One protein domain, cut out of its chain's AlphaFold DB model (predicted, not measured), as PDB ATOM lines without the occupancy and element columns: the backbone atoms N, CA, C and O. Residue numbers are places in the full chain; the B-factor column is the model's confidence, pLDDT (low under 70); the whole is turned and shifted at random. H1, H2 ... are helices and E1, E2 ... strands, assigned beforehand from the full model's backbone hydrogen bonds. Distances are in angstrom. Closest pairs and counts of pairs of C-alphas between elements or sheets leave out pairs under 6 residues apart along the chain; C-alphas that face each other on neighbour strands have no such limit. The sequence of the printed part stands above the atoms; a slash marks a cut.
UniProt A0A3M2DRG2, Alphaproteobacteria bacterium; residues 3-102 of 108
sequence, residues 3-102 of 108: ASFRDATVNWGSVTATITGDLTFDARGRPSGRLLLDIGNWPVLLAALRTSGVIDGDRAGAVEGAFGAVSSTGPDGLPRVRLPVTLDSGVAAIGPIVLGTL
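This is residues 3 to 102 of the 108 residues of a protein of Alphaproteobacteria bacterium (UniProt A0A3M2DRG2). One twisted, arched sheet of six antiparallel strands makes the body of this domain; at one end of its four long strands, where E1 and E3 end and E2 and E4 begin, a helical hairpin of H1 and H2 stands away from it. At the other end of the long strands the short strands E5 and E6 fold back, toward the same side of the arch as the hairpin. The printed part has 100 residues, with two named helices and six named strands in the order E1, E2, E3, H1, H2, E4, E5, E6 along the chain, and the sheet has the order E1, E2, E3, E4, E5, E6. The class is mixed, helices and strands, and the whole is compact, with a radius of gyration of the C-alphas of 14.1 A and spans of 41 by 31 by 23 A.

Begin with the sheet and find C-alpha 3 at (168.968, 186.515, 108.826), where E1, residues 3 to 12, begins; it runs 23.5 A and bends by 75 degrees at residue 6. E2, residues 15 to 25, runs 28.5 A and bends by 67 degrees at residue 22. E3, residues 31 to 40, runs 24.8 A and bends by 68 degrees at residue 34. Look for E4 at residues 79 to 88, 28.9 A long, then for E5 at residues 91 to 94, 10.5 A, and for E6 at residues 97 to 101, 12.3 A, which ends with C-alpha 101 at (177.138, 202.075, 114.204). Between E3 and E4 in the chain you find H1, residues 42 to 51, 14.2 A long, and H2, residues 57 to 70, which runs 20.5 A from C-alpha 57 at (167.074, 220.261, 116.262).

Start at the inner strands E3 and E4, antiparallel at 175 degrees, where N 35 and O 85 are 2.8 A apart, within hydrogen-bond range. On the other side of E3 comes E2, antiparallel to it at 170 degrees, with N 18 and O 38 at 2.8 A. E1 is an edge strand and makes a hairpin with E2; here N 10 and O 17 are 2.8 A apart. E1, E2 and E3 form a meander, each strand the antiparallel neighbour of the one before, and E4, E5 and E6 form a second one. Between E4 and E5, a hairpin at 143 degrees, N 86 and O 93 are 2.9 A apart; between E5 and the other edge strand E6, also a hairpin, N 99 and O 92 are 2.8 A apart. E1 and E6 are apart. Now look at the helices: H1 is on the sheet, over E2, at a height over the sheet of 9.8 A, and it stands up from the sheet, its line rising 58 degrees out of the local plane. Its closest C-alphas to E2 are those of Leu 45 and Val 15, 6.6 A apart. H2 only grazes the sheet with its residues 67 to 70; its closest C-alphas to E4 are those of Val 70 and Val 81, 6.4 A apart. H1 and H2 touch as a helical hairpin, at a shallow tilt of 7 degrees, opposite ways, with the closest C-alphas, those of Arg 50 and Ala 60, 6.7 A apart. In H1 every O i to N i+4 pair is within hydrogen-bond range; in H2 9 of 10 are.

The two C-alphas farthest apart are those of Ala 27 and Gly 77, at 43.7 A. The printed part runs from residue 3 to residue 102 with no cut, and no link is long. The link from H2 to E4, 8 residues, is short, and in it residues 72 to 73 pair antiparallel with residues 79 to 80 of E4. The mean pLDDT of the printed part is 90.3, and no printed residue is under 70.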
ATOM      1  N   ALA A   3     170.377 186.216 108.589       83.69
ATOM      2  CA  ALA A   3     168.968 186.515 108.826       83.69
ATOM      3  C   ALA A   3     168.339 187.100 107.555       83.69
ATOM      4  O   ALA A   3     168.989 187.856 106.835       83.69
ATOM      5  N   SER A   4     167.081 186.759 107.290       84.56
ATOM      6  CA  SER A   4     166.302 187.290 106.169       84.56
ATOM      7  C   SER A   4     164.953 187.787 106.673       84.56
ATOM      8  O   SER A   4     164.236 187.045 107.347       84.56
ATOM      9  N   PHE A   5     164.592 189.008 106.311       85.88
ATOM     10  CA  PHE A   5     163.338 189.660 106.654       85.88
ATOM     11  C   PHE A   5     162.466 189.711 105.404       85.88
ATOM     12  O   PHE A   5     162.838 190.339 104.412       85.88
ATOM     13  N   ARG A   6     161.321 189.023 105.441       85.62
ATOM     14  CA  ARG A   6     160.348 189.069 104.341       85.62
ATOM     15  C   ARG A   6     159.404 190.250 104.474       85.62
ATOM     16  O   ARG A   6     159.251 190.938 103.488       85.62
ATOM     17  N   ASP A   7     158.859 190.471 105.674       84.44
ATOM     18  CA  ASP A   7     157.961 191.584 106.023       84.44
ATOM     19  C   ASP A   7     157.925 191.780 107.550       84.44
ATOM     20  O   ASP A   7     156.928 191.512 108.224       84.44
ATOM     21  N   ALA A   8     159.044 192.198 108.145       89.56
ATOM     22  CA  ALA A   8     159.042 192.529 109.569       89.56
ATOM     23  C   ALA A   8     158.344 193.878 109.762       89.56
ATOM     24  O   ALA A   8     158.841 194.897 109.288       89.56
ATOM     25  N   THR A   9     157.191 193.875 110.431       92.19
ATOM     26  CA  THR A   9     156.370 195.078 110.613       92.19
ATOM     27  C   THR A   9     156.332 195.501 112.073       92.19
ATOM     28  O   THR A   9     156.094 194.687 112.964       92.19
ATOM     29  N   VAL A  10     156.528 196.796 112.304       92.00
ATOM     30  CA  VAL A  10     156.384 197.451 113.603       92.00
ATOM     31  C   VAL A  10     155.326 198.539 113.470       92.00
ATOM     32  O   VAL A  10     155.403 199.378 112.574       92.00
ATOM     33  N   ASN A  11     154.351 198.526 114.376       92.88
ATOM     34  CA  ASN A  11     153.317 199.552 114.469       92.88
ATOM     35  C   ASN A  11     153.479 200.305 115.787       92.88
ATOM     36  O   ASN A  11     153.513 199.691 116.855       92.88
ATOM     37  N   TRP A  12     153.572 201.629 115.712       89.62
ATOM     38  CA  TRP A  12     153.711 202.499 116.873       89.62
ATOM     39  C   TRP A  12     152.827 203.737 116.703       89.62
ATOM     40  O   TRP A  12     153.134 204.646 115.934       89.62
ATOM     41  N   GLY A  13     151.684 203.748 117.394       89.69
ATOM     42  CA  GLY A  13     150.651 204.758 117.171       89.69
ATOM     43  C   GLY A  13     150.146 204.710 115.726       89.69
ATOM     44  O   GLY A  13     149.641 203.683 115.283       89.69
ATOM     45  N   SER A  14     150.305 205.814 114.997       91.75
ATOM     46  CA  SER A  14     149.958 205.942 113.574       91.75
ATOM     47  C   SER A  14     151.144 205.730 112.623       91.75
ATOM     48  O   SER A  14     151.011 205.972 111.426       91.75
ATOM     49  N   VAL A  15     152.306 205.320 113.141       94.06
ATOM     50  CA  VAL A  15     153.490 204.982 112.346       94.06
ATOM     51  C   VAL A  15     153.495 203.482 112.075       94.06
ATOM     52  O   VAL A  15     153.430 202.675 113.005       94.06
ATOM     53  N   THR A  16     153.650 203.115 110.806       94.56
ATOM     54  CA  THR A  16     153.889 201.732 110.379       94.56
ATOM     55  C   THR A  16     155.238 201.666 109.687       94.56
ATOM     56  O   THR A  16     155.455 202.351 108.691       94.56
ATOM     57  N   ALA A  17     156.135 200.830 110.198       93.31
ATOM     58  CA  ALA A  17     157.431 200.568 109.594       93.31
ATOM     59  C   ALA A  17     157.507 199.105 109.152       93.31
ATOM     60  O   ALA A  17     157.297 198.202 109.961       93.31
ATOM     61  N   THR A  18     157.842 198.875 107.888       94.75
ATOM     62  CA  THR A  18     158.106 197.545 107.338       94.75
ATOM     63  C   THR A  18     159.568 197.445 106.933       94.75
ATOM     64  O   THR A  18     160.131 198.368 106.342       94.75
ATOM     65  N   ILE A  19     160.190 196.318 107.264       94.44
ATOM     66  CA  ILE A  19     161.589 196.022 106.976       94.44
ATOM     67  C   ILE A  19     161.658 194.738 106.166       94.44
ATOM     68  O   ILE A  19     161.131 193.697 106.571       94.44
ATOM     69  N   THR A  20     162.366 194.810 105.045       96.25
ATOM     70  CA  THR A  20     162.652 193.656 104.187       96.25
ATOM     71  C   THR A  20     164.133 193.622 103.832       96.25
ATOM     72  O   THR A  20     164.781 194.666 103.776       96.25
ATOM     73  N   GLY A  21     164.699 192.435 103.623       95.06
ATOM     74  CA  GLY A  21     166.085 192.283 103.179       95.06
ATOM     75  C   GLY A  21     166.854 191.177 103.887       95.06
ATOM     76  O   GLY A  21     166.295 190.364 104.619       95.06
ATOM     77  N   ASP A  22     168.162 191.156 103.670       94.12
ATOM     78  CA  ASP A  22     169.047 190.086 104.125       94.12
ATOM     79  C   ASP A  22     170.250 190.665 104.860       94.12
ATOM     80  O   ASP A  22     170.899 191.599 104.381       94.12
ATOM     81  N   LEU A  23     170.580 190.052 105.996       93.12
ATOM     82  CA  LEU A  23     171.762 190.356 106.790       93.12
ATOM     83  C   LEU A  23     172.615 189.113 107.005       93.12
ATOM     84  O   LEU A  23     172.126 188.007 107.245       93.12
ATOM     85  N   THR A  24     173.920 189.328 107.000       94.31
ATOM     86  CA  THR A  24     174.929 188.392 107.485       94.31
ATOM     87  C   THR A  24     175.608 188.993 108.703       94.31
ATOM     88  O   THR A  24     175.699 190.210 108.815       94.31
ATOM     89  N   PHE A  25     176.059 188.156 109.629       93.00
ATOM     90  CA  PHE A  25     176.728 188.609 110.847       93.00
ATOM     91  C   PHE A  25     178.142 188.046 110.904       93.00
ATOM     92  O   PHE A  25     178.321 186.834 110.708       93.00
ATOM     93  N   ASP A  26     179.112 188.922 111.178       90.75
ATOM     94  CA  ASP A  26     180.516 188.557 111.386       90.75
ATOM     95  C   ASP A  26     180.723 187.799 112.716       90.75
ATOM     96  O   ASP A  26     179.789 187.593 113.498       90.75
ATOM     97  N   ALA A  27     181.961 187.376 112.990       90.38
ATOM     98  CA  ALA A  27     182.310 186.654 114.219       90.38
ATOM     99  C   ALA A  27     182.083 187.468 115.511       90.38
ATOM    100  O   ALA A  27     182.024 186.890 116.591       90.38
ATOM    101  N   ARG A  28     181.954 188.797 115.409       89.69
ATOM    102  CA  ARG A  28     181.641 189.707 116.521       89.69
ATOM    103  C   ARG A  28     180.160 190.088 116.556       89.69
ATOM    104  O   ARG A  28     179.777 190.989 117.292       89.69
ATOM    105  N   GLY A  29     179.328 189.441 115.740       91.06
ATOM    106  CA  GLY A  29     177.900 189.705 115.669       91.06
ATOM    107  C   GLY A  29     177.529 191.016 114.970       91.06
ATOM    108  O   GLY A  29     176.420 191.512 115.173       91.06
ATOM    109  N   ARG A  30     178.411 191.600 114.156       94.06
ATOM    110  CA  ARG A  30     178.114 192.844 113.436       94.06
ATOM    111  C   ARG A  30     177.430 192.557 112.098       94.06
ATOM    112  O   ARG A  30     177.934 191.721 111.341       94.06
ATOM    113  N   PRO A  31     176.301 193.222 111.795       94.44
ATOM    114  CA  PRO A  31     175.544 192.976 110.576       94.44
ATOM    115  C   PRO A  31     176.207 193.584 109.334       94.44
ATOM    116  O   PRO A  31     176.732 194.695 109.376       94.44
ATOM    117  N   SER A  32     176.111 192.875 108.212       96.25
ATOM    118  CA  SER A  32     176.411 193.355 106.860       96.25
ATOM    119  C   SER A  32     175.319 192.898 105.893       96.25
ATOM    120  O   SER A  32     174.885 191.743 105.950       96.25
ATOM    121  N   GLY A  33     174.864 193.777 105.006       95.81
ATOM    122  CA  GLY A  33     173.798 193.479 104.053       95.81
ATOM    123  C   GLY A  33     173.011 194.710 103.619       95.81
ATOM    124  O   GLY A  33     173.467 195.847 103.744       95.81
ATOM    125  N   ARG A  34     171.808 194.481 103.090       95.81
ATOM    126  CA  ARG A  34     170.907 195.550 102.651       95.81
ATOM    127  C   ARG A  34     169.512 195.301 103.194       95.81
ATOM    128  O   ARG A  34     168.969 194.207 103.044       95.81
ATOM    129  N   LEU A  35     168.942 196.348 103.773       94.88
ATOM    130  CA  LEU A  35     167.552 196.415 104.186       94.88
ATOM    131  C   LEU A  35     166.831 197.470 103.355       94.88
ATOM    132  O   LEU A  35     167.416 198.467 102.937       94.88
ATOM    133  N   LEU A  36     165.546 197.258 103.139       95.62
ATOM    134  CA  LEU A  36     164.623 198.257 102.642       95.62
ATOM    135  C   LEU A  36     163.680 198.604 103.787       95.62
ATOM    136  O   LEU A  36     162.933 197.744 104.258       95.62
ATOM    137  N   LEU A  37     163.758 199.852 104.241       93.50
ATOM    138  CA  LEU A  37     162.830 200.412 105.212       93.50
ATOM    139  C   LEU A  37     161.689 201.084 104.471       93.50
ATOM    140  O   LEU A  37     161.921 201.857 103.542       93.50
ATOM    141  N   ASP A  38     160.471 200.816 104.907       94.81
ATOM    142  CA  ASP A  38     159.273 201.453 104.396       94.81
ATOM    143  C   ASP A  38     158.461 202.013 105.564       94.81
ATOM    144  O   ASP A  38     157.917 201.254 106.364       94.81
ATOM    145  N   ILE A  39     158.447 203.336 105.701       95.31
ATOM    146  CA  ILE A  39     157.929 204.036 106.878       95.31
ATOM    147  C   ILE A  39     156.742 204.892 106.450       95.31
ATOM    148  O   ILE A  39     156.898 205.900 105.757       95.31
ATOM    149  N   GLY A  40     155.551 204.488 106.881       96.38
ATOM    150  CA  GLY A  40     154.327 205.272 106.797       96.38
ATOM    151  C   GLY A  40     154.235 206.283 107.936       96.38
ATOM    152  O   GLY A  40     154.642 206.009 109.065       96.38
ATOM    153  N   ASN A  41     153.685 207.451 107.618       95.62
ATOM    154  CA  ASN A  41     153.527 208.583 108.520       95.62
ATOM    155  C   ASN A  41     154.843 209.047 109.173       95.62
ATOM    156  O   ASN A  41     154.915 209.334 110.371       95.62
ATOM    157  N   TRP A  42     155.911 209.121 108.374       94.25
ATOM    158  CA  TRP A  42     157.256 209.459 108.850       94.25
ATOM    159  C   TRP A  42     157.385 210.805 109.599       94.25
ATOM    160  O   TRP A  42     158.242 210.866 110.485       94.25
ATOM    161  N   PRO A  43     156.576 211.865 109.359       94.12
ATOM    162  CA  PRO A  43     156.697 213.104 110.133       94.12
ATOM    163  C   PRO A  43     156.396 212.899 111.622       94.12
ATOM    164  O   PRO A  43     157.058 213.486 112.476       94.12
ATOM    165  N   VAL A  44     155.452 212.006 111.949       93.44
ATOM    166  CA  VAL A  44     155.134 211.648 113.340       93.44
ATOM    167  C   VAL A  44     156.313 210.934 114.000       93.44
ATOM    168  O   VAL A  44     156.647 211.232 115.147       93.44
ATOM    169  N   LEU A  45     156.995 210.046 113.267       90.25
ATOM    170  CA  LEU A  45     158.214 209.395 113.750       90.25
ATOM    171  C   LEU A  45     159.323 210.420 114.032       90.25
ATOM    172  O   LEU A  45     159.925 210.379 115.101       90.25
ATOM    173  N   LEU A  46     159.588 211.356 113.116       89.62
ATOM    174  CA  LEU A  46     160.626 212.373 113.332       89.62
ATOM    175  C   LEU A  46     160.304 213.292 114.514       89.62
ATOM    176  O   LEU A  46     161.190 213.575 115.322       89.62
ATOM    177  N   ALA A  47     159.044 213.708 114.662       90.81
ATOM    178  CA  ALA A  47     158.605 214.495 115.811       90.81
ATOM    179  C   ALA A  47     158.841 213.750 117.137       90.81
ATOM    180  O   ALA A  47     159.302 214.345 118.117       90.81
ATOM    181  N   ALA A  48     158.592 212.441 117.159       88.31
ATOM    182  CA  ALA A  48     158.858 211.598 118.314       88.31
ATOM    183  C   ALA A  48     160.348 211.491 118.644       88.31
ATOM    184  O   ALA A  48     160.729 211.701 119.793       88.31
ATOM    185  N   LEU A  49     161.183 211.227 117.635       85.56
ATOM    186  CA  LEU A  49     162.636 211.114 117.790       85.56
ATOM    187  C   LEU A  49     163.265 212.429 118.267       85.56
ATOM    188  O   LEU A  49     164.190 212.418 119.080       85.56
ATOM    189  N   ARG A  50     162.741 213.564 117.797       87.75
ATOM    190  CA  ARG A  50     163.121 214.891 118.286       87.75
ATOM    191  C   ARG A  50     162.715 215.081 119.747       87.75
ATOM    192  O   ARG A  50     163.518 215.541 120.551       87.75
ATOM    193  N   THR A  51     161.487 214.703 120.102       88.00
ATOM    194  CA  THR A  51     160.963 214.837 121.473       88.00
ATOM    195  C   THR A  51     161.725 213.956 122.465       88.00
ATOM    196  O   THR A  51     161.957 214.366 123.597       88.00
ATOM    197  N   SER A  52     162.166 212.767 122.043       84.44
ATOM    198  CA  SER A  52     162.969 211.859 122.868       84.44
ATOM    199  C   SER A  52     164.464 212.202 122.897       84.44
ATOM    200  O   SER A  52     165.230 211.475 123.523       84.44
ATOM    201  N   GLY A  53     164.900 213.260 122.201       82.06
ATOM    202  CA  GLY A  53     166.304 213.672 122.134       82.06
ATOM    203  C   GLY A  53     167.212 212.738 121.326       82.06
ATOM    204  O   GLY A  53     168.430 212.829 121.439       82.06
ATOM    205  N   VAL A  54     166.644 211.841 120.509       80.25
ATOM    206  CA  VAL A  54     167.418 210.936 119.637       80.25
ATOM    207  C   VAL A  54     168.017 211.700 118.454       80.25
ATOM    208  O   VAL A  54     169.104 211.367 117.987       80.25
ATOM    209  N   ILE A  55     167.324 212.740 117.984       78.62
ATOM    210  CA  ILE A  55     167.796 213.654 116.939       78.62
ATOM    211  C   ILE A  55     167.757 215.079 117.506       78.62
ATOM    212  O   ILE A  55     166.735 215.500 118.051       78.62
ATOM    213  N   ASP A  56     168.860 215.818 117.385       80.06
ATOM    214  CA  ASP A  56     168.926 217.236 117.754       80.06
ATOM    215  C   ASP A  56     168.228 218.129 116.708       80.06
ATOM    216  O   ASP A  56     167.936 217.710 115.587       80.06
ATOM    217  N   GLY A  57     167.901 219.369 117.086       74.94
ATOM    218  CA  GLY A  57     167.074 220.261 116.262       74.94
ATOM    219  C   GLY A  57     167.631 220.509 114.856       74.94
ATOM    220  O   GLY A  57     166.871 220.486 113.888       74.94
ATOM    221  N   ASP A  58     168.950 220.665 114.739       75.19
ATOM    222  CA  ASP A  58     169.619 220.944 113.465       75.19
ATOM    223  C   ASP A  58     169.585 219.733 112.522       75.19
ATOM    224  O   ASP A  58     169.324 219.878 111.323       75.19
ATOM    225  N   ARG A  59     169.769 218.511 113.046       76.75
ATOM    226  CA  ARG A  59     169.630 217.291 112.237       76.75
ATOM    227  C   ARG A  59     168.175 216.997 111.901       76.75
ATOM    228  O   ARG A  59     167.919 216.461 110.827       76.75
ATOM    229  N   ALA A  60     167.225 217.360 112.764       80.69
ATOM    230  CA  ALA A  60     165.807 217.110 112.517       80.69
ATOM    231  C   ALA A  60     165.321 217.806 111.237       80.69
ATOM    232  O   ALA A  60     164.702 217.152 110.402       80.69
ATOM    233  N   GLY A  61     165.675 219.081 111.035       84.88
ATOM    234  CA  GLY A  61     165.306 219.815 109.817       84.88
ATOM    235  C   GLY A  61     165.951 219.243 108.549       84.88
ATOM    236  O   GLY A  61     165.299 219.130 107.513       84.88
ATOM    237  N   ALA A  62     167.217 218.819 108.630       83.44
ATOM    238  CA  ALA A  62     167.904 218.185 107.505       83.44
ATOM    239  C   ALA A  62     167.276 216.831 107.129       83.44
ATOM    240  O   ALA A  62     167.070 216.546 105.947       83.44
ATOM    241  N   VAL A  63     166.938 216.008 108.128       84.81
ATOM    242  CA  VAL A  63     166.273 214.715 107.920       84.81
ATOM    243  C   VAL A  63     164.863 214.913 107.368       84.81
ATOM    244  O   VAL A  63     164.484 214.215 106.432       84.81
ATOM    245  N   GLU A  64     164.109 215.884 107.885       89.50
ATOM    246  CA  GLU A  64     162.775 216.228 107.386       89.50
ATOM    247  C   GLU A  64     162.814 216.678 105.921       89.50
ATOM    248  O   GLU A  64     162.041 216.173 105.108       89.50
ATOM    249  N   GLY A  65     163.757 217.549 105.547       88.69
ATOM    250  CA  GLY A  65     163.937 217.973 104.157       88.69
ATOM    251  C   GLY A  65     164.311 216.814 103.227       88.69
ATOM    252  O   GLY A  65     163.730 216.668 102.150       88.69
ATOM    253  N   ALA A  66     165.237 215.951 103.656       86.06
ATOM    254  CA  ALA A  66     165.638 214.777 102.887       86.06
ATOM    255  C   ALA A  66     164.478 213.785 102.713       86.06
ATOM    256  O   ALA A  66     164.245 213.305 101.605       86.06
ATOM    257  N   PHE A  67     163.729 213.503 103.783       91.00
ATOM    258  CA  PHE A  67     162.583 212.595 103.737       91.00
ATOM    259  C   PHE A  67     161.458 213.184 102.895       91.00
ATOM    260  O   PHE A  67     160.899 212.463 102.078       91.00
ATOM    261  N   GLY A  68     161.180 214.483 103.014       91.56
ATOM    262  CA  GLY A  68     160.208 215.189 102.184       91.56
ATOM    263  C   GLY A  68     160.527 215.101 100.691       91.56
ATOM    264  O   GLY A  68     159.628 214.844  99.896       91.56
ATOM    265  N   ALA A  69     161.804 215.221 100.313       90.00
ATOM    266  CA  ALA A  69     162.237 215.153  98.915       90.00
ATOM    267  C   ALA A  69     162.019 213.776  98.260       90.00
ATOM    268  O   ALA A  69     161.833 213.698  97.048       90.00
ATOM    269  N   VAL A  70     162.039 212.697  99.049       90.88
ATOM    270  CA  VAL A  70     161.806 211.321  98.573       90.88
ATOM    271  C   VAL A  70     160.477 210.733  99.063       90.88
ATOM    272  O   VAL A  70     160.209 209.546  98.866       90.88
ATOM    273  N   SER A  71     159.648 211.544  99.724       94.81
ATOM    274  CA  SER A  71     158.358 211.122 100.258       94.81
ATOM    275  C   SER A  71     157.365 210.910  99.125       94.81
ATOM    276  O   SER A  71     157.341 211.617  98.121       94.81
ATOM    277  N   SER A  72     156.475 209.958  99.341       95.44
ATOM    278  CA  SER A  72     155.306 209.685  98.514       95.44
ATOM    279  C   SER A  72     154.054 209.678  99.390       95.44
ATOM    280  O   SER A  72     154.154 209.757 100.615       95.44
ATOM    281  N   THR A  73     152.874 209.595  98.785       95.44
ATOM    282  CA  THR A  73     151.617 209.391  99.516       95.44
ATOM    283  C   THR A  73     151.260 207.908  99.486       95.44
ATOM    284  O   THR A  73     151.198 207.306  98.414       95.44
ATOM    285  N   GLY A  74     151.058 207.312 100.661       91.31
ATOM    286  CA  GLY A  74     150.633 205.925 100.803       91.31
ATOM    287  C   GLY A  74     149.152 205.710 100.453       91.31
ATOM    288  O   GLY A  74     148.400 206.673 100.296       91.31
ATOM    289  N   PRO A  75     148.695 204.445 100.360       89.62
ATOM    290  CA  PRO A  75     147.284 204.112 100.114       89.62
ATOM    291  C   PRO A  75     146.317 204.617 101.198       89.62
ATOM    292  O   PRO A  75     145.125 204.761 100.954       89.62
ATOM    293  N   ASP A  76     146.840 204.874 102.392       90.19
ATOM    294  CA  ASP A  76     146.161 205.449 103.553       90.19
ATOM    295  C   ASP A  76     146.090 206.988 103.517       90.19
ATOM    296  O   ASP A  76     145.553 207.605 104.435       90.19
ATOM    297  N   GLY A  77     146.633 207.622 102.471       93.19
ATOM    298  CA  GLY A  77     146.722 209.076 102.348       93.19
ATOM    299  C   GLY A  77     147.830 209.705 103.199       93.19
ATOM    300  O   GLY A  77     147.960 210.929 103.206       93.19
ATOM    301  N   LEU A  78     148.641 208.903 103.897       94.31
ATOM    302  CA  LEU A  78     149.695 209.390 104.784       94.31
ATOM    303  C   LEU A  78     151.046 209.476 104.056       94.31
ATOM    304  O   LEU A  78     151.315 208.707 103.128       94.31
ATOM    305  N   PRO A  79     151.930 210.407 104.459       96.31
ATOM    306  CA  PRO A  79     153.255 210.532 103.865       96.31
ATOM    307  C   PRO A  79     154.100 209.291 104.171       96.31
ATOM    308  O   PRO A  79     154.212 208.861 105.320       96.31
ATOM    309  N   ARG A  80     154.713 208.715 103.140       96.44
ATOM    310  CA  ARG A  80     155.456 207.458 103.202       96.44
ATOM    311  C   ARG A  80     156.819 207.606 102.551       96.44
ATOM    312  O   ARG A  80     156.926 208.133 101.443       96.44
ATOM    313  N   VAL A  81     157.849 207.105 103.221       95.31
ATOM    314  CA  VAL A  81     159.217 207.105 102.701       95.31
ATOM    315  C   VAL A  81     159.752 205.683 102.635       95.31
ATOM    316  O   VAL A  81     159.567 204.895 103.563       95.31
ATOM    317  N   ARG A  82     160.424 205.357 101.529       94.62
ATOM    318  CA  ARG A  82     161.017 204.041 101.308       94.62
ATOM    319  C   ARG A  82     162.509 204.195 101.025       94.62
ATOM    320  O   ARG A  82     162.894 204.767 100.009       94.62
ATOM    321  N   LEU A  83     163.342 203.719 101.946       92.88
ATOM    322  CA  LEU A  83     164.771 204.024 101.996       92.88
ATOM    323  C   LEU A  83     165.598 202.735 102.014       92.88
ATOM    324  O   LEU A  83     165.398 201.891 102.895       92.88
ATOM    325  N   PRO A  84     166.547 202.561 101.077       94.38
ATOM    326  CA  PRO A  84     167.524 201.493 101.182       94.38
ATOM    327  C   PRO A  84     168.534 201.836 102.282       94.38
ATOM    328  O   PRO A  84     169.186 202.879 102.236       94.38
ATOM    329  N   VAL A  85     168.691 200.930 103.241       93.75
ATOM    330  CA  VAL A  85     169.726 200.986 104.273       93.75
ATOM    331  C   VAL A  85     170.776 199.935 103.955       93.75
ATOM    332  O   VAL A  85     170.479 198.742 103.859       93.75
ATOM    333  N   THR A  86     172.017 200.368 103.786       96.12
ATOM    334  CA  THR A  86     173.165 199.470 103.668       96.12
ATOM    335  C   THR A  86     173.846 199.330 105.012       96.12
ATOM    336  O   THR A  86     174.043 200.318 105.719       96.12
ATOM    337  N   LEU A  87     174.206 198.096 105.338       95.88
ATOM    338  CA  LEU A  87     174.960 197.737 106.524       95.88
ATOM    339  C   LEU A  87     176.296 197.153 106.087       95.88
ATOM    340  O   LEU A  87     176.322 196.206 105.300       95.88
ATOM    341  N   ASP A  88     177.382 197.700 106.614       96.00
ATOM    342  CA  ASP A  88     178.726 197.160 106.434       96.00
ATOM    343  C   ASP A  88     179.426 197.096 107.784       96.00
ATOM    344  O   ASP A  88     179.688 198.118 108.420       96.00
ATOM    345  N   SER A  89     179.697 195.875 108.245       94.06
ATOM    346  CA  SER A  89     180.436 195.629 109.482       94.06
ATOM    347  C   SER A  89     179.857 196.381 110.694       94.06
ATOM    348  O   SER A  89     180.586 196.814 111.586       94.06
ATOM    349  N   GLY A  90     178.526 196.516 110.736       92.81
ATOM    350  CA  GLY A  90     177.769 197.234 111.765       92.81
ATOM    351  C   GLY A  90     177.490 198.709 111.466       92.81
ATOM    352  O   GLY A  90     176.666 199.300 112.154       92.81
ATOM    353  N   VAL A  91     178.107 199.314 110.451       94.56
ATOM    354  CA  VAL A  91     177.845 200.710 110.068       94.56
ATOM    355  C   VAL A  91     176.612 200.778 109.174       94.56
ATOM    356  O   VAL A  91     176.573 200.135 108.127       94.56
ATOM    357  N   ALA A  92     175.609 201.556 109.580       92.31
ATOM    358  CA  ALA A  92     174.381 201.786 108.828       92.31
ATOM    359  C   ALA A  92     174.465 203.087 108.022       92.31
ATOM    360  O   ALA A  92     174.857 204.130 108.552       92.31
ATOM    361  N   ALA A  93     174.043 203.043 106.759       90.81
ATOM    362  CA  ALA A  93     174.007 204.208 105.881       90.81
ATOM    363  C   ALA A  93     172.795 204.203 104.939       90.81
ATOM    364  O   ALA A  93     172.303 203.144 104.544       90.81
ATOM    365  N   ILE A  94     172.351 205.400 104.553       88.50
ATOM    366  CA  ILE A  94     171.385 205.640 103.474       88.50
ATOM    367  C   ILE A  94     172.093 206.488 102.419       88.50
ATOM    368  O   ILE A  94     172.348 207.677 102.624       88.50
ATOM    369  N   GLY A  95     172.438 205.873 101.286       85.38
ATOM    370  CA  GLY A  95     173.262 206.530 100.270       85.38
ATOM    371  C   GLY A  95     174.576 207.056 100.879       85.38
ATOM    372  O   GLY A  95     175.263 206.287 101.550       85.38
ATOM    373  N   PRO A  96     174.936 208.339 100.687       83.31
ATOM    374  CA  PRO A  96     176.154 208.920 101.258       83.31
ATOM    375  C   PRO A  96     176.037 209.284 102.753       83.31
ATOM    376  O   PRO A  96     177.010 209.757 103.335       83.31
ATOM    377  N   ILE A  97     174.866 209.110 103.381       82.50
ATOM    378  CA  ILE A  97     174.608 209.536 104.763       82.50
ATOM    379  C   ILE A  97     174.841 208.364 105.718       82.50
ATOM    380  O   ILE A  97     174.066 207.406 105.733       82.50
ATOM    381  N   VAL A  98     175.880 208.457 106.550       85.88
ATOM    382  CA  VAL A  98     176.128 207.504 107.642       85.88
ATOM    383  C   VAL A  98     175.192 207.819 108.808       85.88
ATOM    384  O   VAL A  98     175.212 208.924 109.344       85.88
ATOM    385  N   LEU A  99     174.380 206.839 109.203       82.44
ATOM    386  CA  LEU A  99     173.430 206.958 110.314       82.44
ATOM    387  C   LEU A  99     174.093 206.679 111.665       82.44
ATOM    388  O   LEU A  99     173.705 207.251 112.679       82.44
ATOM    389  N   GLY A 100     175.083 205.785 111.671       85.81
ATOM    390  CA  GLY A 100     175.820 205.395 112.866       85.81
ATOM    391  C   GLY A 100     176.200 203.920 112.864       85.81
ATOM    392  O   GLY A 100     176.004 203.203 111.881       85.81
ATOM    393  N   THR A 101     176.742 203.470 113.990       90.69
ATOM    394  CA  THR A 101     177.138 202.075 114.204       90.69
ATOM    395  C   THR A 101     176.070 201.364 115.023       90.69
ATOM    396  O   THR A 101     175.736 201.798 116.125       90.69
ATOM    397  N   LEU A 102     175.540 200.265 114.494       87.62
ATOM    398  CA  LEU A 102     174.631 199.392 115.219       87.62
ATOM    399  C   LEU A 102     175.389 198.576 116.272       87.62
ATOM    400  O   LEU A 102     176.522 198.144 116.025       87.62
TER     401      LEU A 102